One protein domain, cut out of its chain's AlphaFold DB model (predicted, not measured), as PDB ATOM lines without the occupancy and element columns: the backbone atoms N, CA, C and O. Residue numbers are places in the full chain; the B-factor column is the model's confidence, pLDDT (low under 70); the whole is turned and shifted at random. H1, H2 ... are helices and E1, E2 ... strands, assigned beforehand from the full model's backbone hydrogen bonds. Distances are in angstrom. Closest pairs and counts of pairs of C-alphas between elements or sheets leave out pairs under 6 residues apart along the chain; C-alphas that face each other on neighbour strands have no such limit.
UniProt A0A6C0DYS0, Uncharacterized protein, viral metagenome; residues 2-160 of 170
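This is residues 2 to 160 of the 170 residues of an uncharacterized protein of viral metagenome (UniProt A0A6C0DYS0). A loop-rich body has the short helix H3 in its middle and a small hairpin of strands, E1 and E2, beside it, while two long helices extend the shape: H1 sticks out with residues 2 to 11, and H4 is a separate arm that touches no other helix. The second half of H1 packs on the short helix H2, and long loops, above all residues 48 to 89, make up much of the rest of the body. The printed part has 159 residues with four named helices and two named strands, in the order H1, H2, H3, E1, E2, H4; the sheet is E1 - E2, antiparallel. The class is mostly helix, but named elements hold under half of the residues, 73 of 159. The whole is only just compact, close to loose, with a radius of gyration of the C-alphas of 17.7 A, and elongated, spanning 62 by 40 by 31 A.

H1, residues 2 to 25, touches H2, residues 39 to 47, with residues 16 to 24 alone. Their closest C-alphas, those of Glu 20 and Ala 46, are 5.2 A apart. They run opposite ways at a steep tilt of 47 degrees. H3, residues 90 to 98, is near H1, with 5 pairs of C-alphas within 10 A, and apart from H2. The closest C-alphas of H3 and E1, residues 107 to 110, are those of Arg 92 and Ile 108, 7.4 A apart. E1 and E2, residues 124 to 127, form an antiparallel hairpin, with 143 degrees between their directions; N 109 and O 125 are 2.9 A apart and N 125 and O 109 are 2.8 A apart, within hydrogen-bond range. The closest C-alphas of H3 and E2 are those of Tyr 95 and Met 124, 7.7 A apart. H4, residues 136 to 158, is apart from H1, H2, H3 and E1. In H1, H2 and H3 every O i to N i+4 pair is within hydrogen-bond range; in H4 18 of 19 are.

H1 begins at C-alpha 2, (9.407, 6.838, 20.897), and is 35.5 A long. H2 measures 12.2 A and H3 12.1 A; C-alpha 90 is at (41.125, 11.844, 38.075). E1 measures 10.3 A and E2 9.8 A. H4 measures 34.2 A and ends at C-alpha 158, (41.900, 1.322, 61.204).

The C-alphas of Ala 2 and Asn 135, the two farthest apart, are 64.4 A apart. The printed part has no cut. The links H1 to H2, H2 to H3 and E1 to E2 are long; in the second, residues 79 to 80 pair with residues 88 to 89, antiparallel. Residues 2 to 11, 131 to 138 and 155 to 160 stand free. Mean pLDDT of the printed part is 84.3; residues 2 to 3, 129 to 139, 142 and 147 to 160 are under 70.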
ATOM      1  N   ALA A   2       9.022   7.694  19.759       59.34
ATOM      2  CA  ALA A   2       9.407   6.838  20.897       59.34
ATOM      3  C   ALA A   2      10.454   5.740  20.574       59.34
ATOM      4  O   ALA A   2      11.441   5.618  21.294       59.34
ATOM      5  N   HIS A   3      10.321   5.021  19.450       59.56
ATOM      6  CA  HIS A   3      11.253   3.935  19.081       59.56
ATOM      7  C   HIS A   3      12.714   4.373  18.880       59.56
ATOM      8  O   HIS A   3      13.637   3.611  19.153       59.56
ATOM      9  N   ASN A   4      12.954   5.615  18.449       71.19
ATOM     10  CA  ASN A   4      14.319   6.124  18.286       71.19
ATOM     11  C   ASN A   4      14.996   6.383  19.641       71.19
ATOM     12  O   ASN A   4      16.213   6.274  19.749       71.19
ATOM     13  N   ASN A   5      14.221   6.697  20.683       78.56
ATOM     14  CA  ASN A   5      14.757   6.989  22.008       78.56
ATOM     15  C   ASN A   5      15.205   5.712  22.739       78.56
ATOM     16  O   ASN A   5      16.302   5.667  23.288       78.56
ATOM     17  N   GLU A   6      14.402   4.648  22.682       81.12
ATOM     18  CA  GLU A   6      14.735   3.349  23.291       81.12
ATOM     19  C   GLU A   6      16.003   2.738  22.684       81.12
ATOM     20  O   GLU A   6      16.891   2.278  23.408       81.12
ATOM     21  N   ASN A   7      16.135   2.807  21.357       83.25
ATOM     22  CA  ASN A   7      17.327   2.338  20.655       83.25
ATOM     23  C   ASN A   7      18.581   3.122  21.073       83.25
ATOM     24  O   ASN A   7      19.615   2.519  21.360       83.25
ATOM     25  N   ASN A   8      18.486   4.449  21.196       82.00
ATOM     26  CA  ASN A   8      19.601   5.282  21.654       82.00
ATOM     27  C   ASN A   8      20.008   4.972  23.104       82.00
ATOM     28  O   ASN A   8      21.200   4.881  23.408       82.00
ATOM     29  N   ILE A   9      19.034   4.748  23.992       85.31
ATOM     30  CA  ILE A   9      19.287   4.348  25.383       85.31
ATOM     31  C   ILE A   9      20.028   3.008  25.415       85.31
ATOM     32  O   ILE A   9      21.066   2.899  26.074       85.31
ATOM     33  N   LYS A  10      19.555   2.015  24.656       88.44
ATOM     34  CA  LYS A  10      20.179   0.689  24.574       88.44
ATOM     35  C   LYS A  10      21.618   0.760  24.060       88.44
ATOM     36  O   LYS A  10      22.504   0.170  24.674       88.44
ATOM     37  N   ILE A  11      21.874   1.532  23.004       84.81
ATOM     38  CA  ILE A  11      23.229   1.754  22.471       84.81
ATOM     39  C   ILE A  11      24.138   2.387  23.537       84.81
ATOM     40  O   ILE A  11      25.268   1.942  23.733       84.81
ATOM     41  N   SER A  12      23.640   3.381  24.281       86.50
ATOM     42  CA  SER A  12      24.414   4.031  25.349       86.50
ATOM     43  C   SER A  12      24.767   3.079  26.500       86.50
ATOM     44  O   SER A  12      25.853   3.170  27.074       86.50
ATOM     45  N   LEU A  13      23.863   2.149  26.827       89.50
ATOM     46  CA  LEU A  13      24.069   1.117  27.844       89.50
ATOM     47  C   LEU A  13      25.131   0.112  27.418       89.50
ATOM     48  O   LEU A  13      26.036  -0.164  28.199       89.50
ATOM     49  N   ILE A  14      25.050  -0.376  26.180       91.38
ATOM     50  CA  ILE A  14      26.037  -1.306  25.621       91.38
ATOM     51  C   ILE A  14      27.430  -0.677  25.675       91.38
ATOM     52  O   ILE A  14      28.338  -1.249  26.271       91.38
ATOM     53  N   LYS A  15      27.565   0.556  25.178       91.81
ATOM     54  CA  LYS A  15      28.842   1.275  25.169       91.81
ATOM     55  C   LYS A  15      29.422   1.488  26.570       91.81
ATOM     56  O   LYS A  15      30.627   1.363  26.773       91.81
ATOM     57  N   ARG A  16      28.577   1.801  27.558       92.38
ATOM     58  CA  ARG A  16      29.012   1.921  28.958       92.38
ATOM     59  C   ARG A  16      29.545   0.592  29.490       92.38
ATOM     60  O   ARG A  16      30.592   0.585  30.127       92.38
ATOM     61  N   ASN A  17      28.846  -0.506  29.214       95.25
ATOM     62  CA  ASN A  17      29.241  -1.837  29.669       95.25
ATOM     63  C   ASN A  17      30.556  -2.296  29.017       95.25
ATOM     64  O   ASN A  17      31.375  -2.925  29.685       95.25
ATOM     65  N   GLU A  18      30.783  -1.949  27.747       96.81
ATOM     66  CA  GLU A  18      32.046  -2.202  27.042       96.81
ATOM     67  C   GLU A  18      33.212  -1.474  27.721       96.81
ATOM     68  O   GLU A  18      34.211  -2.103  28.067       96.81
ATOM     69  N   ILE A  19      33.053  -0.173  27.999       97.50
ATOM     70  CA  ILE A  19      34.065   0.623  28.713       97.50
ATOM     71  C   ILE A  19      34.298   0.061  30.119       97.50
ATOM     72  O   ILE A  19      35.439  -0.103  30.538       97.50
ATOM     73  N   GLU A  20      33.236  -0.254  30.861       97.69
ATOM     74  CA  GLU A  20      33.338  -0.824  32.208       97.69
ATOM     75  C   GLU A  20      34.109  -2.153  32.203       97.69
ATOM     76  O   GLU A  20      34.978  -2.374  33.048       97.69
ATOM     77  N   THR A  21      33.816  -3.023  31.236       98.12
ATOM     78  CA  THR A  21      34.494  -4.314  31.068       98.12
ATOM     79  C   THR A  21      35.970  -4.118  30.756       98.12
ATOM     80  O   THR A  21      36.822  -4.723  31.408       98.12
ATOM     81  N   GLU A  22      36.284  -3.220  29.823       98.31
ATOM     82  CA  GLU A  22      37.658  -2.901  29.452       98.31
ATOM     83  C   GLU A  22      38.456  -2.347  30.645       98.31
ATOM     84  O   GLU A  22      39.578  -2.783  30.907       98.31
ATOM     85  N   LEU A  23      37.856  -1.439  31.423       98.19
ATOM     86  CA  LEU A  23      38.465  -0.866  32.625       98.19
ATOM     87  C   LEU A  23      38.706  -1.901  33.728       98.19
ATOM     88  O   LEU A  23      39.647  -1.740  34.500       98.19
ATOM     89  N   LYS A  24      37.880  -2.945  33.844       97.69
ATOM     90  CA  LYS A  24      38.127  -4.038  34.799       97.69
ATOM     91  C   LYS A  24      39.280  -4.922  34.343       97.69
ATOM     92  O   LYS A  24      40.133  -5.270  35.148       97.69
ATOM     93  N   GLN A  25      39.299  -5.271  33.059       97.94
ATOM     94  CA  GLN A  25      40.276  -6.203  32.493       97.94
ATOM     95  C   GLN A  25      41.686  -5.618  32.429       97.94
ATOM     96  O   GLN A  25      42.656  -6.344  32.619       97.94
ATOM     97  N   LYS A  26      41.806  -4.316  32.154       98.19
ATOM     98  CA  LYS A  26      43.101  -3.647  31.964       98.19
ATOM     99  C   LYS A  26      43.638  -2.961  33.221       98.19
ATOM    100  O   LYS A  26      44.680  -2.314  33.147       98.19
ATOM    101  N   GLN A  27      42.940  -3.046  34.358       98.19
ATOM    102  CA  GLN A  27      43.443  -2.478  35.609       98.19
ATOM    103  C   GLN A  27      44.708  -3.222  36.038       98.19
ATOM    104  O   GLN A  27      44.728  -4.448  36.093       98.19
ATOM    105  N   LEU A  28      45.760  -2.474  36.361       97.44
ATOM    106  CA  LEU A  28      47.003  -3.040  36.867       97.44
ATOM    107  C   LEU A  28      46.751  -3.762  38.203       97.44
ATOM    108  O   LEU A  28      45.946  -3.329  39.036       97.44
ATOM    109  N   ASN A  29      47.464  -4.865  38.426       93.69
ATOM    110  CA  ASN A  29      47.314  -5.653  39.649       93.69
ATOM    111  C   ASN A  29      47.911  -4.927  40.863       93.69
ATOM    112  O   ASN A  29      47.246  -4.823  41.901       93.69
ATOM    113  N   ASP A  30      49.086  -4.321  40.672       91.81
ATOM    114  CA  ASP A  30      49.943  -3.758  41.726       91.81
ATOM    115  C   ASP A  30      49.645  -2.283  42.039       91.81
ATOM    116  O   ASP A  30      50.521  -1.489  42.380       91.81
ATOM    117  N   VAL A  31      48.380  -1.879  41.916       92.94
ATOM    118  CA  VAL A  31      47.956  -0.519  42.267       92.94
ATOM    119  C   VAL A  31      47.832  -0.405  43.789       92.94
ATOM    120  O   VAL A  31      47.102  -1.205  44.388       92.94
ATOM    121  N   PRO A  32      48.442   0.615  44.427       89.88
ATOM    122  CA  PRO A  32      48.295   0.836  45.859       89.88
ATOM    123  C   PRO A  32      46.817   0.896  46.282       89.88
ATOM    124  O   PRO A  32      46.023   1.570  45.613       89.88
ATOM    125  N   PRO A  33      46.413   0.260  47.402       88.88
ATOM    126  CA  PRO A  33      45.007   0.186  47.812       88.88
ATOM    127  C   PRO A  33      44.311   1.544  47.981       88.88
ATOM    128  O   PRO A  33      43.095   1.640  47.821       88.88
ATOM    129  N   SER A  34      45.072   2.593  48.297       87.50
ATOM    130  CA  SER A  34      44.575   3.966  48.432       87.50
ATOM    131  C   SER A  34      44.183   4.597  47.085       87.50
ATOM    132  O   SER A  34      43.323   5.471  47.040       87.50
ATOM    133  N   LYS A  35      44.791   4.141  45.984       90.06
ATOM    134  CA  LYS A  35      44.619   4.670  44.622       90.06
ATOM    135  C   LYS A  35      43.824   3.721  43.721       90.06
ATOM    136  O   LYS A  35      43.402   4.134  42.641       90.06
ATOM    137  N   LYS A  36      43.623   2.467  44.138       93.50
ATOM    138  CA  LYS A  36      42.953   1.430  43.346       93.50
ATOM    139  C   LYS A  36      41.463   1.730  43.181       93.50
ATOM    140  O   LYS A  36      40.725   1.824  44.162       93.50
ATOM    141  N   LEU A  37      41.019   1.851  41.930       95.00
ATOM    142  CA  LEU A  37      39.603   2.002  41.593       95.00
ATOM    143  C   LEU A  37      38.873   0.695  41.907       95.00
ATOM    144  O   LEU A  37      39.221  -0.357  41.374       95.00
ATOM    145  N   ARG A  38      37.862   0.748  42.776       94.00
ATOM    146  CA  ARG A  38      37.004  -0.410  43.056       94.00
ATOM    147  C   ARG A  38      35.883  -0.488  42.027       94.00
ATOM    148  O   ARG A  38      35.664   0.456  41.277       94.00
ATOM    149  N   LEU A  39      35.107  -1.573  42.050       94.00
ATOM    150  CA  LEU A  39      33.971  -1.775  41.141       94.00
ATOM    151  C   LEU A  39      33.052  -0.546  41.051       94.00
ATOM    152  O   LEU A  39      32.760  -0.063  39.964       94.00
ATOM    153  N   TYR A  40      32.659   0.012  42.196       93.19
ATOM    154  CA  TYR A  40      31.825   1.213  42.234       93.19
ATOM    155  C   TYR A  40      32.488   2.426  41.559       93.19
ATOM    156  O   TYR A  40      31.830   3.186  40.846       93.19
ATOM    157  N   ASP A  41      33.794   2.603  41.759       94.50
ATOM    158  CA  ASP A  41      34.550   3.704  41.166       94.50
ATOM    159  C   ASP A  41      34.702   3.514  39.654       94.50
ATOM    160  O   ASP A  41      34.495   4.463  38.903       94.50
ATOM    161  N   ILE A  42      34.975   2.284  39.204       96.56
ATOM    162  CA  ILE A  42      35.048   1.918  37.785       96.56
ATOM    163  C   ILE A  42      33.714   2.219  37.095       96.56
ATOM    164  O   ILE A  42      33.709   2.880  36.060       96.56
ATOM    165  N   ASN A  43      32.584   1.835  37.691       95.31
ATOM    166  CA  ASN A  43      31.260   2.082  37.112       95.31
ATOM    167  C   ASN A  43      30.974   3.584  36.983       95.31
ATOM    168  O   ASN A  43      30.424   4.043  35.977       95.31
ATOM    169  N   ARG A  44      31.384   4.380  37.981       94.75
ATOM    170  CA  ARG A  44      31.277   5.846  37.930       94.75
ATOM    171  C   ARG A  44      32.162   6.448  36.851       94.75
ATOM    172  O   ARG A  44      31.723   7.381  36.184       94.75
ATOM    173  N   VAL A  45      33.380   5.941  36.688       96.44
ATOM    174  CA  VAL A  45      34.281   6.377  35.619       96.44
ATOM    175  C   VAL A  45      33.666   6.033  34.264       96.44
ATOM    176  O   VAL A  45      33.412   6.944  33.486       96.44
ATOM    177  N   ALA A  46      33.311   4.770  34.023       97.25
ATOM    178  CA  ALA A  46      32.708   4.308  32.771       97.25
ATOM    179  C   ALA A  46      31.451   5.101  32.384       97.25
ATOM    180  O   ALA A  46      31.267   5.459  31.223       97.25
ATOM    181  N   SER A  47      30.606   5.438  33.362       95.31
ATOM    182  CA  SER A  47      29.373   6.203  33.131       95.31
ATOM    183  C   SER A  47      29.599   7.641  32.660       95.31
ATOM    184  O   SER A  47      28.685   8.230  32.089       95.31
ATOM    185  N   ASN A  48      30.780   8.209  32.913       96.44
ATOM    186  CA  ASN A  48      31.118   9.598  32.598       96.44
ATOM    187  C   ASN A  48      32.164   9.719  31.479       96.44
ATOM    188  O   ASN A  48      32.727  10.795  31.294       96.44
ATOM    189  N   LEU A  49      32.449   8.641  30.744       97.31
ATOM    190  CA  LEU A  49      33.367   8.656  29.607       97.31
ATOM    191  C   LEU A  49      32.602   8.586  28.288       97.31
ATOM    192  O   LEU A  49      31.661   7.808  28.133       97.31
ATOM    193  N   THR A  50      33.035   9.368  27.299       96.56
ATOM    194  CA  THR A  50      32.459   9.299  25.949       96.56
ATOM    195  C   THR A  50      32.949   8.101  25.138       96.56
ATOM    196  O   THR A  50      32.277   7.719  24.181       96.56
ATOM    197  N   SER A  51      34.108   7.528  25.457       96.75
ATOM    198  CA  SER A  51      34.747   6.425  24.721       96.75
ATOM    199  C   SER A  51      35.833   5.744  25.567       96.75
ATOM    200  O   SER A  51      36.103   6.163  26.695       96.75
ATOM    201  N   SER A  52      36.461   4.695  25.026       97.69
ATOM    202  CA  SER A  52      37.598   4.012  25.653       97.69
ATOM    203  C   SER A  52      38.746   4.971  25.983       97.69
ATOM    204  O   SER A  52      39.120   5.811  25.163       97.69
ATOM    205  N   ILE A  53      39.350   4.817  27.166       98.25
ATOM    206  CA  ILE A  53      40.558   5.561  27.557       98.25
ATOM    207  C   ILE A  53      41.849   4.990  26.950       98.25
ATOM    208  O   ILE A  53      42.921   5.540  27.199       98.25
ATOM    209  N   PHE A  54      41.755   3.890  26.201       98.19
ATOM    210  CA  PHE A  54      42.886   3.164  25.619       98.19
ATOM    211  C   PHE A  54      42.993   3.346  24.100       98.19
ATOM    212  O   PHE A  54      43.841   2.715  23.473       98.19
ATOM    213  N   ASP A  55      42.132   4.178  23.505       97.12
ATOM    214  CA  ASP A  55      42.179   4.485  22.075       97.12
ATOM    215  C   ASP A  55      43.557   5.055  21.693       97.12
ATOM    216  O   ASP A  55      44.159   5.813  22.458       97.12
ATOM    217  N   ALA A  56      44.080   4.682  20.528       95.56
ATOM    218  CA  ALA A  56      45.415   5.094  20.101       95.56
ATOM    219  C   ALA A  56      45.527   6.615  19.885       95.56
ATOM    220  O   ALA A  56      46.566   7.194  20.194       95.56
ATOM    221  N   GLU A  57      44.460   7.261  19.403       94.94
ATOM    222  CA  GLU A  57      44.515   8.648  18.912       94.94
ATOM    223  C   GLU A  57      43.343   9.520  19.382       94.94
ATOM    224  O   GLU A  57      43.456  10.741  19.504       94.94
ATOM    225  N   LYS A  58      42.167   8.936  19.621       97.44
ATOM    226  CA  LYS A  58      40.948   9.706  19.877       97.44
ATOM    227  C   LYS A  58      40.830  10.083  21.340       97.44
ATOM    228  O   LYS A  58      41.060   9.288  22.247       97.44
ATOM    229  N   CYS A  59      40.381  11.305  21.600       98.00
ATOM    230  CA  CYS A  59      40.073  11.708  22.965       98.00
ATOM    231  C   CYS A  59      38.911  10.881  23.536       98.00
ATOM    232  O   CYS A  59      37.870  10.725  22.897       98.00
ATOM    233  N   SER A  60      39.069  10.450  24.785       97.62
ATOM    234  CA  SER A  60      37.961  10.050  25.649       97.62
ATOM    235  C   SER A  60      37.660  11.210  26.578       97.62
ATOM    236  O   SER A  60      38.546  11.653  27.303       97.62
ATOM    237  N   LEU A  61      36.463  11.777  26.492       97.44
ATOM    238  CA  LEU A  61      36.108  13.001  27.201       97.44
ATOM    239  C   LEU A  61      35.294  12.671  28.443       97.44
ATOM    240  O   LEU A  61      34.391  11.833  28.403       97.44
ATOM    241  N   TRP A  62      35.593  13.373  29.531       97.00
ATOM    242  CA  TRP A  62      34.773  13.341  30.729       97.00
ATOM    243  C   TRP A  62      33.498  14.166  30.543       97.00
ATOM    244  O   TRP A  62      33.565  15.358  30.238       97.00
ATOM    245  N   THR A  63      32.341  13.550  30.767       95.19
ATOM    246  CA  THR A  63      31.016  14.190  30.678       95.19
ATOM    247  C   THR A  63      30.427  14.556  32.039       95.19
ATOM    248  O   THR A  63      29.386  15.209  32.103       95.19
ATOM    249  N   GLY A  64      31.081  14.152  33.130       92.12
ATOM    250  CA  GLY A  64      30.666  14.495  34.486       92.12
ATOM    251  C   GLY A  64      31.052  15.923  34.883       92.12
ATOM    252  O   GLY A  64      31.465  16.749  34.073       92.12
ATOM    253  N   TYR A  65      30.967  16.218  36.182       91.12
ATOM    254  CA  TYR A  65      31.324  17.536  36.710       91.12
ATOM    255  C   TYR A  65      32.814  17.863  36.504       91.12
ATOM    256  O   TYR A  65      33.688  17.061  36.846       91.12
ATOM    257  N   ILE A  66      33.096  19.069  36.000       90.44
ATOM    258  CA  ILE A  66      34.446  19.586  35.744       90.44
ATOM    259  C   ILE A  66      34.651  20.866  36.554       90.44
ATOM    260  O   ILE A  66      33.858  21.806  36.489       90.44
ATOM    261  N   THR A  67      35.746  20.925  37.310       83.56
ATOM    262  CA  THR A  67      36.072  22.103  38.119       83.56
ATOM    263  C   THR A  67      36.689  23.197  37.241       83.56
ATOM    264  O   THR A  67      37.478  22.909  36.346       83.56
ATOM    265  N   ASN A  68      36.367  24.465  37.519       81.06
ATOM    266  CA  ASN A  68      36.956  25.648  36.870       81.06
ATOM    267  C   ASN A  68      36.738  25.782  35.351       81.06
ATOM    268  O   ASN A  68      37.421  26.588  34.730       81.06
ATOM    269  N   ILE A  69      35.752  25.103  34.752       82.06
ATOM    270  CA  ILE A  69      35.511  25.174  33.294       82.06
ATOM    271  C   ILE A  69      35.303  26.610  32.764       82.06
ATOM    272  O   ILE A  69      35.633  26.912  31.623       82.06
ATOM    273  N   LYS A  70      34.795  27.523  33.607       79.56
ATOM    274  CA  LYS A  70      34.562  28.938  33.263       79.56
ATOM    275  C   LYS A  70      35.748  29.859  33.583       79.56
ATOM    276  O   LYS A  70      35.752  31.013  33.161       79.56
ATOM    277  N   ASN A  71      36.739  29.397  34.346       79.31
ATOM    278  CA  ASN A  71      37.836  30.236  34.823       79.31
ATOM    279  C   ASN A  71      39.092  30.032  33.973       79.31
ATOM    280  O   ASN A  71      39.930  29.196  34.290       79.31
ATOM    281  N   LYS A  72      39.257  30.865  32.939       73.38
ATOM    282  CA  LYS A  72      40.397  30.798  32.008       73.38
ATOM    283  C   LYS A  72      41.773  30.996  32.665       73.38
ATOM    284  O   LYS A  72      42.774  30.628  32.064       73.38
ATOM    285  N   LYS A  73      41.845  31.577  33.872       76.06
ATOM    286  CA  LYS A  73      43.113  31.802  34.593       76.06
ATOM    287  C   LYS A  73      43.587  30.569  35.369       76.06
ATOM    288  O   LYS A  73      44.746  30.520  35.767       76.06
ATOM    289  N   LYS A  74      42.704  29.600  35.635       75.81
ATOM    290  CA  LYS A  74      43.028  28.373  36.375       75.81
ATOM    291  C   LYS A  74      42.968  27.180  35.427       75.81
ATOM    292  O   LYS A  74      42.076  27.096  34.592       75.81
ATOM    293  N   GLY A  75      43.904  26.245  35.578       77.69
ATOM    294  CA  GLY A  75      43.867  24.992  34.825       77.69
ATOM    295  C   GLY A  75      42.567  24.222  35.082       77.69
ATOM    296  O   GLY A  75      42.055  24.206  36.206       77.69
ATOM    297  N   ILE A  76      42.045  23.586  34.035       85.94
ATOM    298  CA  ILE A  76      40.904  22.673  34.127       85.94
ATOM    299  C   ILE A  76      41.413  21.321  34.622       85.94
ATOM    300  O   ILE A  76      42.443  20.829  34.165       85.94
ATOM    301  N   TYR A  77      40.696  20.723  35.567       83.88
ATOM    302  CA  TYR A  77      40.931  19.349  35.993       83.88
ATOM    303  C   TYR A  77      39.669  18.760  36.623       83.88
ATOM    304  O   TYR A  77      38.781  19.470  37.107       83.88
ATOM    305  N   ILE A  78      39.609  17.432  36.632       92.75
ATOM    306  CA  ILE A  78      38.504  16.668  37.204       92.75
ATOM    307  C   ILE A  78      38.914  16.193  38.596       92.75
ATOM    308  O   ILE A  78      39.903  15.471  38.755       92.75
ATOM    309  N   ASN A  79      38.150  16.607  39.606       91.94
ATOM    310  CA  ASN A  79      38.262  16.074  40.958       91.94
ATOM    311  C   ASN A  79      37.435  14.793  41.063       91.94
ATOM    312  O   ASN A  79      36.235  14.804  40.793       91.94
ATOM    313  N   PHE A  80      38.073  13.710  41.486       92.44
ATOM    314  CA  PHE A  80      37.430  12.442  41.783       92.44
ATOM    315  C   PHE A  80      37.409  12.213  43.293       92.44
ATOM    316  O   PHE A  80      38.393  12.460  43.992       92.44
ATOM    317  N   TYR A  81      36.271  11.748  43.792       89.44
ATOM    318  CA  TYR A  81      36.042  11.497  45.209       89.44
ATOM    319  C   TYR A  81      35.748  10.015  45.379       89.44
ATOM    320  O   TYR A  81      34.714   9.536  44.895       89.44
ATOM    321  N   PHE A  82      36.639   9.304  46.063       84.94
ATOM    322  CA  PHE A  82      36.303   7.994  46.609       84.94
ATOM    323  C   PHE A  82      35.279   8.166  47.730       84.94
ATOM    324  O   PHE A  82      35.275   9.188  48.415       84.94
ATOM    325  N   LYS A  83      34.443   7.145  47.946       71.88
ATOM    326  CA  LYS A  83      33.332   7.189  48.911       71.88
ATOM    327  C   LYS A  83      33.748   7.689  50.308       71.88
ATOM    328  O   LYS A  83      33.023   8.482  50.891       71.88
ATOM    329  N   ASN A  84      34.933   7.292  50.787       71.12
ATOM    330  CA  ASN A  84      35.433   7.608  52.133       71.12
ATOM    331  C   ASN A  84      36.838   8.246  52.122       71.12
ATOM    332  O   ASN A  84      37.605   8.053  53.062       71.12
ATOM    333  N   GLN A  85      37.242   8.932  51.046       71.69
ATOM    334  CA  GLN A  85      38.589   9.518  50.979       71.69
ATOM    335  C   GLN A  85      38.598  10.957  50.469       71.69
ATOM    336  O   GLN A  85      37.614  11.491  49.957       71.69
ATOM    337  N   LYS A  86      39.767  11.581  50.613       79.00
ATOM    338  CA  LYS A  86      40.051  12.920  50.102       79.00
ATOM    339  C   LYS A  86      39.948  12.946  48.575       79.00
ATOM    340  O   LYS A  86      40.165  11.944  47.899       79.00
ATOM    341  N   LYS A  87      39.645  14.130  48.041       88.31
ATOM    342  CA  LYS A  87      39.639  14.384  46.596       88.31
ATOM    343  C   LYS A  87      41.001  14.052  45.983       88.31
ATOM    344  O   LYS A  87      42.035  14.454  46.519       88.31
ATOM    345  N   VAL A  88      40.990  13.383  44.839       89.94
ATOM    346  CA  VAL A  88      42.177  13.102  44.028       89.94
ATOM    347  C   VAL A  88      41.903  13.553  42.599       89.94
ATOM    348  O   VAL A  88      40.769  13.509  42.128       89.94
ATOM    349  N   ALA A  89      42.926  14.017  41.889       92.69
ATOM    350  CA  ALA A  89      42.767  14.358  40.483       92.69
ATOM    351  C   ALA A  89      42.568  13.085  39.642       92.69
ATOM    352  O   ALA A  89      43.387  12.165  39.707       92.69
ATOM    353  N   LEU A  90      41.509  13.043  38.827       95.62
ATOM    354  CA  LEU A  90      41.125  11.844  38.075       95.62
ATOM    355  C   LEU A  90      42.248  11.340  37.160       95.62
ATOM    356  O   LEU A  90      42.506  10.145  37.111       95.62
ATOM    357  N   HIS A  91      42.957  12.237  36.474       95.00
ATOM    358  CA  HIS A  91      44.038  11.856  35.562       95.00
ATOM    359  C   HIS A  91      45.185  11.120  36.272       95.00
ATOM    360  O   HIS A  91      45.754  10.196  35.701       95.00
ATOM    361  N   ARG A  92      45.481  11.463  37.536       94.25
ATOM    362  CA  ARG A  92      46.473  10.734  38.343       94.25
ATOM    363  C   ARG A  92      45.977   9.333  38.668       94.25
ATOM    364  O   ARG A  92      46.741   8.385  38.544       94.25
ATOM    365  N   LEU A  93      44.700   9.201  39.041       95.25
ATOM    366  CA  LEU A  93      44.094   7.898  39.313       95.25
ATOM    367  C   LEU A  93      44.108   7.008  38.074       95.25
ATOM    368  O   LEU A  93      44.564   5.873  38.167       95.25
ATOM    369  N   LEU A  94      43.666   7.518  36.922       97.25
ATOM    370  CA  LEU A  94      43.672   6.758  35.671       97.25
ATOM    371  C   LEU A  94      45.088   6.303  35.310       97.25
ATOM    372  O   LEU A  94      45.302   5.126  35.043       97.25
ATOM    373  N   TYR A  95      46.069   7.203  35.391       96.94
ATOM    374  CA  TYR A  95      47.457   6.850  35.115       96.94
ATOM    375  C   TYR A  95      47.963   5.751  36.060       96.94
ATOM    376  O   TYR A  95      48.466   4.731  35.593       96.94
ATOM    377  N   SER A  96      47.767   5.910  37.374       95.75
ATOM    378  CA  SER A  96      48.190   4.920  38.373       95.75
ATOM    379  C   SER A  96      47.495   3.569  38.237       95.75
ATOM    380  O   SER A  96      48.096   2.559  38.577       95.75
ATOM    381  N   ASN A  97      46.251   3.537  37.755       97.69
ATOM    382  CA  ASN A  97      45.493   2.294  37.615       97.69
ATOM    383  C   ASN A  97      45.766   1.555  36.304       97.69
ATOM    384  O   ASN A  97      45.536   0.352  36.260       97.69
ATOM    385  N   TYR A  98      46.215   2.249  35.253       98.06
ATOM    386  CA  TYR A  98      46.194   1.697  33.893       98.06
ATOM    387  C   TYR A  98      47.465   1.916  33.069       98.06
ATOM    388  O   TYR A  98      47.617   1.279  32.032       98.06
ATOM    389  N   LYS A  99      48.362   2.822  33.478       96.00
ATOM    390  CA  LYS A  99      49.567   3.165  32.702       96.00
ATOM    391  C   LYS A  99      50.862   2.975  33.484       96.00
ATOM    392  O   LYS A  99      51.846   2.531  32.906       96.00
ATOM    393  N   GLY A 100      50.881   3.286  34.778       93.62
ATOM    394  CA  GLY A 100      52.034   2.991  35.628       93.62
ATOM    395  C   GLY A 100      52.089   3.794  36.921       93.62
ATOM    396  O   GLY A 100      51.262   4.669  37.177       93.62
ATOM    397  N   ALA A 101      53.098   3.507  37.741       91.25
ATOM    398  CA  ALA A 101      53.294   4.176  39.021       91.25
ATOM    399  C   ALA A 101      53.529   5.687  38.861       91.25
ATOM    400  O   ALA A 101      54.163   6.156  37.907       91.25
ATOM    401  N   LEU A 102      53.014   6.443  39.831       91.44
ATOM    402  CA  LEU A 102      53.081   7.894  39.843       91.44
ATOM    403  C   LEU A 102      53.390   8.399  41.254       91.44
ATOM    404  O   LEU A 102      52.631   8.140  42.198       91.44
ATOM    405  N   LEU A 103      54.510   9.110  41.381       90.00
ATOM    406  CA  LEU A 103      54.950   9.719  42.632       90.00
ATOM    407  C   LEU A 103      54.167  11.004  42.908       90.00
ATOM    408  O   LEU A 103      53.626  11.634  42.000       90.00
ATOM    409  N   ASP A 104      54.131  11.433  44.166       86.94
ATOM    410  CA  ASP A 104      53.461  12.681  44.552       86.94
ATOM    411  C   ASP A 104      54.095  13.917  43.889       86.94
ATOM    412  O   ASP A 104      53.379  14.860  43.561       86.94
ATOM    413  N   SER A 105      55.402  13.870  43.611       88.25
ATOM    414  CA  SER A 105      56.139  14.891  42.857       88.25
ATOM    415  C   SER A 105      55.874  14.857  41.354       88.25
ATOM    416  O   SER A 105      56.027  15.878  40.694       88.25
ATOM    417  N   ASP A 106      55.490  13.709  40.794       91.81
ATOM    418  CA  ASP A 106      55.255  13.595  39.356       91.81
ATOM    419  C   ASP A 106      54.049  14.449  38.954       91.81
ATOM    420  O   ASP A 106      53.066  14.551  39.696       91.81
ATOM    421  N   TYR A 107      54.066  15.005  37.748       91.62
ATOM    422  CA  TYR A 107      52.920  15.700  37.170       91.62
ATOM    423  C   TYR A 107      52.585  15.153  35.781       91.62
ATOM    424  O   TYR A 107      53.423  14.576  35.091       91.62
ATOM    425  N   ILE A 108      51.325  15.310  35.371       93.31
ATOM    426  CA  ILE A 108      50.834  14.858  34.067       93.31
ATOM    427  C   ILE A 108      50.525  16.081  33.210       93.31
ATOM    428  O   ILE A 108      49.786  16.969  33.638       93.31
ATOM    429  N   LYS A 109      51.055  16.105  31.986       92.50
ATOM    430  CA  LYS A 109      50.625  17.030  30.931       92.50
ATOM    431  C   LYS A 109      49.864  16.270  29.854       92.50
ATOM    432  O   LYS A 109      50.077  15.080  29.639       92.50
ATOM    433  N   TYR A 110      48.984  16.997  29.179       94.44
ATOM    434  CA  TYR A 110      48.209  16.476  28.063       94.44
ATOM    435  C   TYR A 110      48.851  16.851  26.732       94.44
ATOM    436  O   TYR A 110      49.203  18.018  26.545       94.44
ATOM    437  N   SER A 111      48.954  15.887  25.818       95.81
ATOM    438  CA  SER A 111      49.410  16.122  24.439       95.81
ATOM    439  C   SER A 111      48.294  16.606  23.502       95.81
ATOM    440  O   SER A 111      48.587  17.185  22.465       95.81
ATOM    441  N   CYS A 112      47.024  16.407  23.870       95.75
ATOM    442  CA  CYS A 112      45.862  16.848  23.091       95.75
ATOM    443  C   CYS A 112      45.331  18.231  23.519       95.75
ATOM    444  O   CYS A 112      45.643  18.728  24.606       95.75
ATOM    445  N   ASP A 113      44.436  18.808  22.709       94.56
ATOM    446  CA  ASP A 113      43.814  20.117  22.973       94.56
ATOM    447  C   ASP A 113      42.809  20.106  24.135       94.56
ATOM    448  O   ASP A 113      42.598  21.120  24.802       94.56
ATOM    449  N   ASN A 114      42.234  18.942  24.447       93.75
ATOM    450  CA  ASN A 114      41.231  18.758  25.501       93.75
ATOM    451  C   ASN A 114      41.866  18.640  26.902       93.75
ATOM    452  O   ASN A 114      41.579  17.716  27.673       93.75
ATOM    453  N   LYS A 115      42.772  19.566  27.229       91.69
ATOM    454  CA  LYS A 115      43.590  19.547  28.449       91.69
ATOM    455  C   LYS A 115      42.711  19.561  29.700       91.69
ATOM    456  O   LYS A 115      41.861  20.430  29.871       91.69
ATOM    457  N   GLY A 116      42.927  18.591  30.588       88.88
ATOM    458  CA  GLY A 116      42.199  18.491  31.856       88.88
ATOM    459  C   GLY A 116      40.789  17.899  31.772       88.88
ATOM    460  O   GLY A 116      40.181  17.680  32.820       88.88
ATOM    461  N   ILE A 117      40.291  17.623  30.561       94.88
ATOM    462  CA  ILE A 117      38.988  16.989  30.297       94.88
ATOM    463  C   ILE A 117      39.178  15.600  29.679       94.88
ATOM    464  O   ILE A 117      38.390  14.689  29.931       94.88
ATOM    465  N   CYS A 118      40.229  15.431  28.876       97.12
ATOM    466  CA  CYS A 118      40.572  14.156  28.272       97.12
ATOM    467  C   CYS A 118      41.003  13.130  29.334       97.12
ATOM    468  O   CYS A 118      41.781  13.420  30.247       97.12
ATOM    469  N   CYS A 119      40.511  11.909  29.185       97.81
ATOM    470  CA  CYS A 119      40.807  10.752  30.014       97.81
ATOM    471  C   CYS A 119      41.619   9.685  29.268       97.81
ATOM    472  O   CYS A 119      41.981   8.694  29.890       97.81
ATOM    473  N   ASN A 120      41.935   9.880  27.981       98.12
ATOM    474  CA  ASN A 120      42.758   8.936  27.225       98.12
ATOM    475  C   ASN A 120      44.194   8.892  27.785       98.12
ATOM    476  O   ASN A 120      44.865   9.921  27.893       98.12
ATOM    477  N   LEU A 121      44.659   7.688  28.117       97.88
ATOM    478  CA  LEU A 121      45.974   7.412  28.691       97.88
ATOM    479  C   LEU A 121      47.123   7.717  27.725       97.88
ATOM    480  O   LEU A 121      48.192   8.146  28.162       97.88
ATOM    481  N   ASN A 122      46.918   7.540  26.421       97.69
ATOM    482  CA  ASN A 122      47.908   7.850  25.387       97.69
ATOM    483  C   ASN A 122      48.127   9.361  25.249       97.69
ATOM    484  O   ASN A 122      49.203   9.798  24.854       97.69
ATOM    485  N   HIS A 123      47.162  10.171  25.694       97.56
ATOM    486  CA  HIS A 123      47.297  11.625  25.744       97.56
ATOM    487  C   HIS A 123      47.894  12.145  27.054       97.56
ATOM    488  O   HIS A 123      48.062  13.355  27.195       97.56
ATOM    489  N   MET A 124      48.204  11.269  28.015       96.56
ATOM    490  CA  MET A 124      48.820  11.633  29.292       96.56
ATOM    491  C   MET A 124      50.324  11.372  29.258       96.56
ATOM    492  O   MET A 124      50.770  10.226  29.151       96.56
ATOM    493  N   VAL A 125      51.105  12.436  29.418       95.25
ATOM    494  CA  VAL A 125      52.567  12.395  29.483       95.25
ATOM    495  C   VAL A 125      53.000  12.682  30.917       95.25
ATOM    496  O   VAL A 125      52.670  13.739  31.464       95.25
ATOM    497  N   LYS A 126      53.703  11.726  31.536       94.75
ATOM    498  CA  LYS A 126      54.264  11.861  32.884       94.75
ATOM    499  C   LYS A 126      55.573  12.636  32.820       94.75
ATOM    500  O   LYS A 126      56.424  12.334  31.995       94.75
ATOM    501  N   PHE A 127      55.738  13.574  33.740       92.12
ATOM    502  CA  PHE A 127      56.991  14.259  34.007       92.12
ATOM    503  C   PHE A 127      57.334  14.053  35.475       92.12
ATOM    504  O   PHE A 127      56.482  14.248  36.346       92.12
ATOM    505  N   SER A 128      58.570  13.661  35.740       88.88
ATOM    506  CA  SER A 128      59.101  13.532  37.091       88.88
ATOM    507  C   SER A 128      60.003  14.729  37.362       88.88
ATOM    508  O   SER A 128      60.777  15.116  36.497       88.88
ATOM    509  N   CYS A 129      59.915  15.321  38.554       65.00
ATOM    510  CA  CYS A 129      60.793  16.421  39.001       65.00
ATOM    511  C   CYS A 129      62.214  15.946  39.336       65.00
ATOM    512  O   CYS A 129      62.882  16.511  40.193       65.00
ATOM    513  N   ILE A 130      62.605  14.825  38.749       59.88
ATOM    514  CA  ILE A 130      63.908  14.228  38.900       59.88
ATOM    515  C   ILE A 130      64.652  14.729  37.672       59.88
ATOM    516  O   ILE A 130      64.448  14.198  36.581       59.88
ATOM    517  N   ASP A 131      65.394  15.821  37.847       48.34
ATOM    518  CA  ASP A 131      66.364  16.293  36.864       48.34
ATOM    519  C   ASP A 131      67.264  15.113  36.449       48.34
ATOM    520  O   ASP A 131      67.451  14.170  37.224       48.34
ATOM    521  N   GLU A 132      67.773  15.138  35.218       49.84
ATOM    522  CA  GLU A 132      68.424  14.037  34.479       49.84
ATOM    523  C   GLU A 132      69.700  13.430  35.134       49.84
ATOM    524  O   GLU A 132      70.436  12.690  34.489       49.84
ATOM    525  N   GLU A 133      69.949  13.669  36.425       52.91
ATOM    526  CA  GLU A 133      71.161  13.297  37.167       52.91
ATOM    527  C   GLU A 133      70.929  12.394  38.400       52.91
ATOM    528  O   GLU A 133      71.852  12.176  39.183       52.91
ATOM    529  N   MET A 134      69.731  11.838  38.628       50.94
ATOM    530  CA  MET A 134      69.524  10.923  39.767       50.94
ATOM    531  C   MET A 134      69.729   9.447  39.394       50.94
ATOM    532  O   MET A 134      69.061   8.905  38.514       50.94
ATOM    533  N   ASN A 135      70.620   8.775  40.130       57.19
ATOM    534  CA  ASN A 135      70.927   7.353  39.974       57.19
ATOM    535  C   ASN A 135      69.730   6.456  40.376       57.19
ATOM    536  O   ASN A 135      68.942   6.799  41.261       57.19
ATOM    537  N   ASN A 136      69.609   5.283  39.744       61.69
ATOM    538  CA  ASN A 136      68.460   4.367  39.841       61.69
ATOM    539  C   ASN A 136      68.134   3.947  41.296       61.69
ATOM    540  O   ASN A 136      66.971   3.796  41.671       61.69
ATOM    541  N   GLU A 137      69.152   3.855  42.155       63.72
ATOM    542  CA  GLU A 137      69.008   3.523  43.581       63.72
ATOM    543  C   GLU A 137      68.188   4.556  44.375       63.72
ATOM    544  O   GLU A 137      67.428   4.200  45.283       63.72
ATOM    545  N   GLU A 138      68.301   5.842  44.036       64.94
ATOM    546  CA  GLU A 138      67.586   6.906  44.745       64.94
ATOM    547  C   GLU A 138      66.107   6.967  44.324       64.94
ATOM    548  O   GLU A 138      65.228   7.258  45.142       64.94
ATOM    549  N   TYR A 139      65.806   6.602  43.072       66.44
ATOM    550  CA  TYR A 139      64.434   6.415  42.602       66.44
ATOM    551  C   TYR A 139      63.738   5.270  43.347       66.44
ATOM    552  O   TYR A 139      62.626   5.446  43.854       66.44
ATOM    553  N   GLU A 140      64.408   4.123  43.492       70.25
ATOM    554  CA  GLU A 140      63.877   3.008  44.275       70.25
ATOM    555  C   GLU A 140      63.676   3.372  45.747       70.25
ATOM    556  O   GLU A 140      62.677   2.991  46.357       70.25
ATOM    557  N   LYS A 141      64.594   4.145  46.338       76.31
ATOM    558  CA  LYS A 141      64.447   4.606  47.722       76.31
ATOM    559  C   LYS A 141      63.204   5.484  47.894       76.31
ATOM    560  O   LYS A 141      62.431   5.251  48.819       76.31
ATOM    561  N   LYS A 142      62.947   6.423  46.974       69.69
ATOM    562  CA  LYS A 142      61.728   7.258  46.990       69.69
ATOM    563  C   LYS A 142      60.449   6.441  46.769       69.69
ATOM    564  O   LYS A 142      59.419   6.768  47.361       69.69
ATOM    565  N   GLN A 143      60.499   5.380  45.958       71.12
ATOM    566  CA  GLN A 143      59.389   4.424  45.823       71.12
ATOM    567  C   GLN A 143      59.100   3.735  47.166       71.12
ATOM    568  O   GLN A 143      57.968   3.809  47.648       71.12
ATOM    569  N   ARG A 144      60.133   3.184  47.821       73.62
ATOM    570  CA  ARG A 144      60.029   2.539  49.144       73.62
ATOM    571  C   ARG A 144      59.485   3.491  50.215       73.62
ATOM    572  O   ARG A 144      58.547   3.147  50.929       73.62
ATOM    573  N   GLU A 145      59.991   4.722  50.281       76.31
ATOM    574  CA  GLU A 145      59.515   5.735  51.237       76.31
ATOM    575  C   GLU A 145      58.041   6.117  51.011       76.31
ATOM    576  O   GLU A 145      57.299   6.362  51.966       76.31
ATOM    577  N   ASN A 146      57.584   6.173  49.755       70.25
ATOM    578  CA  ASN A 146      56.172   6.418  49.457       70.25
ATOM    579  C   ASN A 146      55.284   5.237  49.862       70.25
ATOM    580  O   ASN A 146      54.207   5.461  50.419       70.25
ATOM    581  N   GLU A 147      55.728   4.001  49.635       69.06
ATOM    582  CA  GLU A 147      55.024   2.803  50.102       69.06
ATOM    583  C   GLU A 147      54.905   2.770  51.632       69.06
ATOM    584  O   GLU A 147      53.841   2.445  52.166       69.06
ATOM    585  N   GLU A 148      55.953   3.161  52.360       69.44
ATOM    586  CA  GLU A 148      55.919   3.275  53.822       69.44
ATOM    587  C   GLU A 148      54.955   4.369  54.301       69.44
ATOM    588  O   GLU A 148      54.149   4.139  55.210       69.44
ATOM    589  N   LYS A 149      54.954   5.539  53.647       66.19
ATOM    590  CA  LYS A 149      53.987   6.615  53.933       66.19
ATOM    591  C   LYS A 149      52.547   6.173  53.680       66.19
ATOM    592  O   LYS A 149      51.651   6.557  54.436       66.19
ATOM    593  N   GLU A 150      52.298   5.373  52.644       61.09
ATOM    594  CA  GLU A 150      50.977   4.792  52.385       61.09
ATOM    595  C   GLU A 150      50.579   3.777  53.467       61.09
ATOM    596  O   GLU A 150      49.460   3.850  53.982       61.09
ATOM    597  N   LYS A 151      51.496   2.899  53.899       57.81
ATOM    598  CA  LYS A 151      51.252   1.938  54.993       57.81
ATOM    599  C   LYS A 151      50.910   2.636  56.317       57.81
ATOM    600  O   LYS A 151      49.966   2.219  56.992       57.81
ATOM    601  N   CYS A 152      51.599   3.722  56.676       40.84
ATOM    602  CA  CYS A 152      51.280   4.504  57.879       40.84
ATOM    603  C   CYS A 152      49.921   5.225  57.792       40.84
ATOM    604  O   CYS A 152      49.196   5.286  58.784       40.84
ATOM    605  N   LYS A 153      49.519   5.715  56.608       45.81
ATOM    606  CA  LYS A 153      48.190   6.330  56.408       45.81
ATOM    607  C   LYS A 153      47.047   5.318  56.540       45.81
ATOM    608  O   LYS A 153      45.996   5.670  57.062       45.81
ATOM    609  N   VAL A 154      47.248   4.076  56.091       49.34
ATOM    610  CA  VAL A 154      46.249   3.001  56.233       49.34
ATOM    611  C   VAL A 154      46.095   2.579  57.700       49.34
ATOM    612  O   VAL A 154      44.964   2.437  58.155       49.34
ATOM    613  N   LYS A 155      47.192   2.462  58.466       43.78
ATOM    614  CA  LYS A 155      47.141   2.118  59.905       43.78
ATOM    615  C   LYS A 155      46.354   3.135  60.741       43.78
ATOM    616  O   LYS A 155      45.575   2.735  61.597       43.78
ATOM    617  N   ASN A 156      46.474   4.428  60.439       40.31
ATOM    618  CA  ASN A 156      45.741   5.472  61.166       40.31
ATOM    619  C   ASN A 156      44.227   5.492  60.880       40.31
ATOM    620  O   ASN A 156      43.479   6.036  61.683       40.31
ATOM    621  N   ASN A 157      43.758   4.891  59.779       39.81
ATOM    622  CA  ASN A 157      42.324   4.776  59.479       39.81
ATOM    623  C   ASN A 157      41.661   3.529  60.097       39.81
ATOM    624  O   ASN A 157      40.437   3.461  60.113       39.81
ATOM    625  N   VAL A 158      42.435   2.546  60.572       36.53
ATOM    626  CA  VAL A 158      41.900   1.322  61.204       36.53
ATOM    627  C   VAL A 158      41.640   1.524  62.707       36.53
ATOM    628  O   VAL A 158      40.825   0.817  63.278       36.53
ATOM    629  N   LEU A 159      42.234   2.542  63.338       30.81
ATOM    630  CA  LEU A 159      42.091   2.830  64.776       30.81
ATOM    631  C   LEU A 159      40.810   3.606  65.171       30.81
ATOM    632  O   LEU A 159      40.770   4.195  66.245       30.81
ATOM    633  N   MET A 160      39.764   3.637  64.333       34.62
ATOM    634  CA  MET A 160      38.459   4.243  64.681       34.62
ATOM    635  C   MET A 160      37.257   3.364  64.309       34.62
ATOM    636  O   MET A 160      36.225   3.858  63.855       34.62
TER     637      MET A 160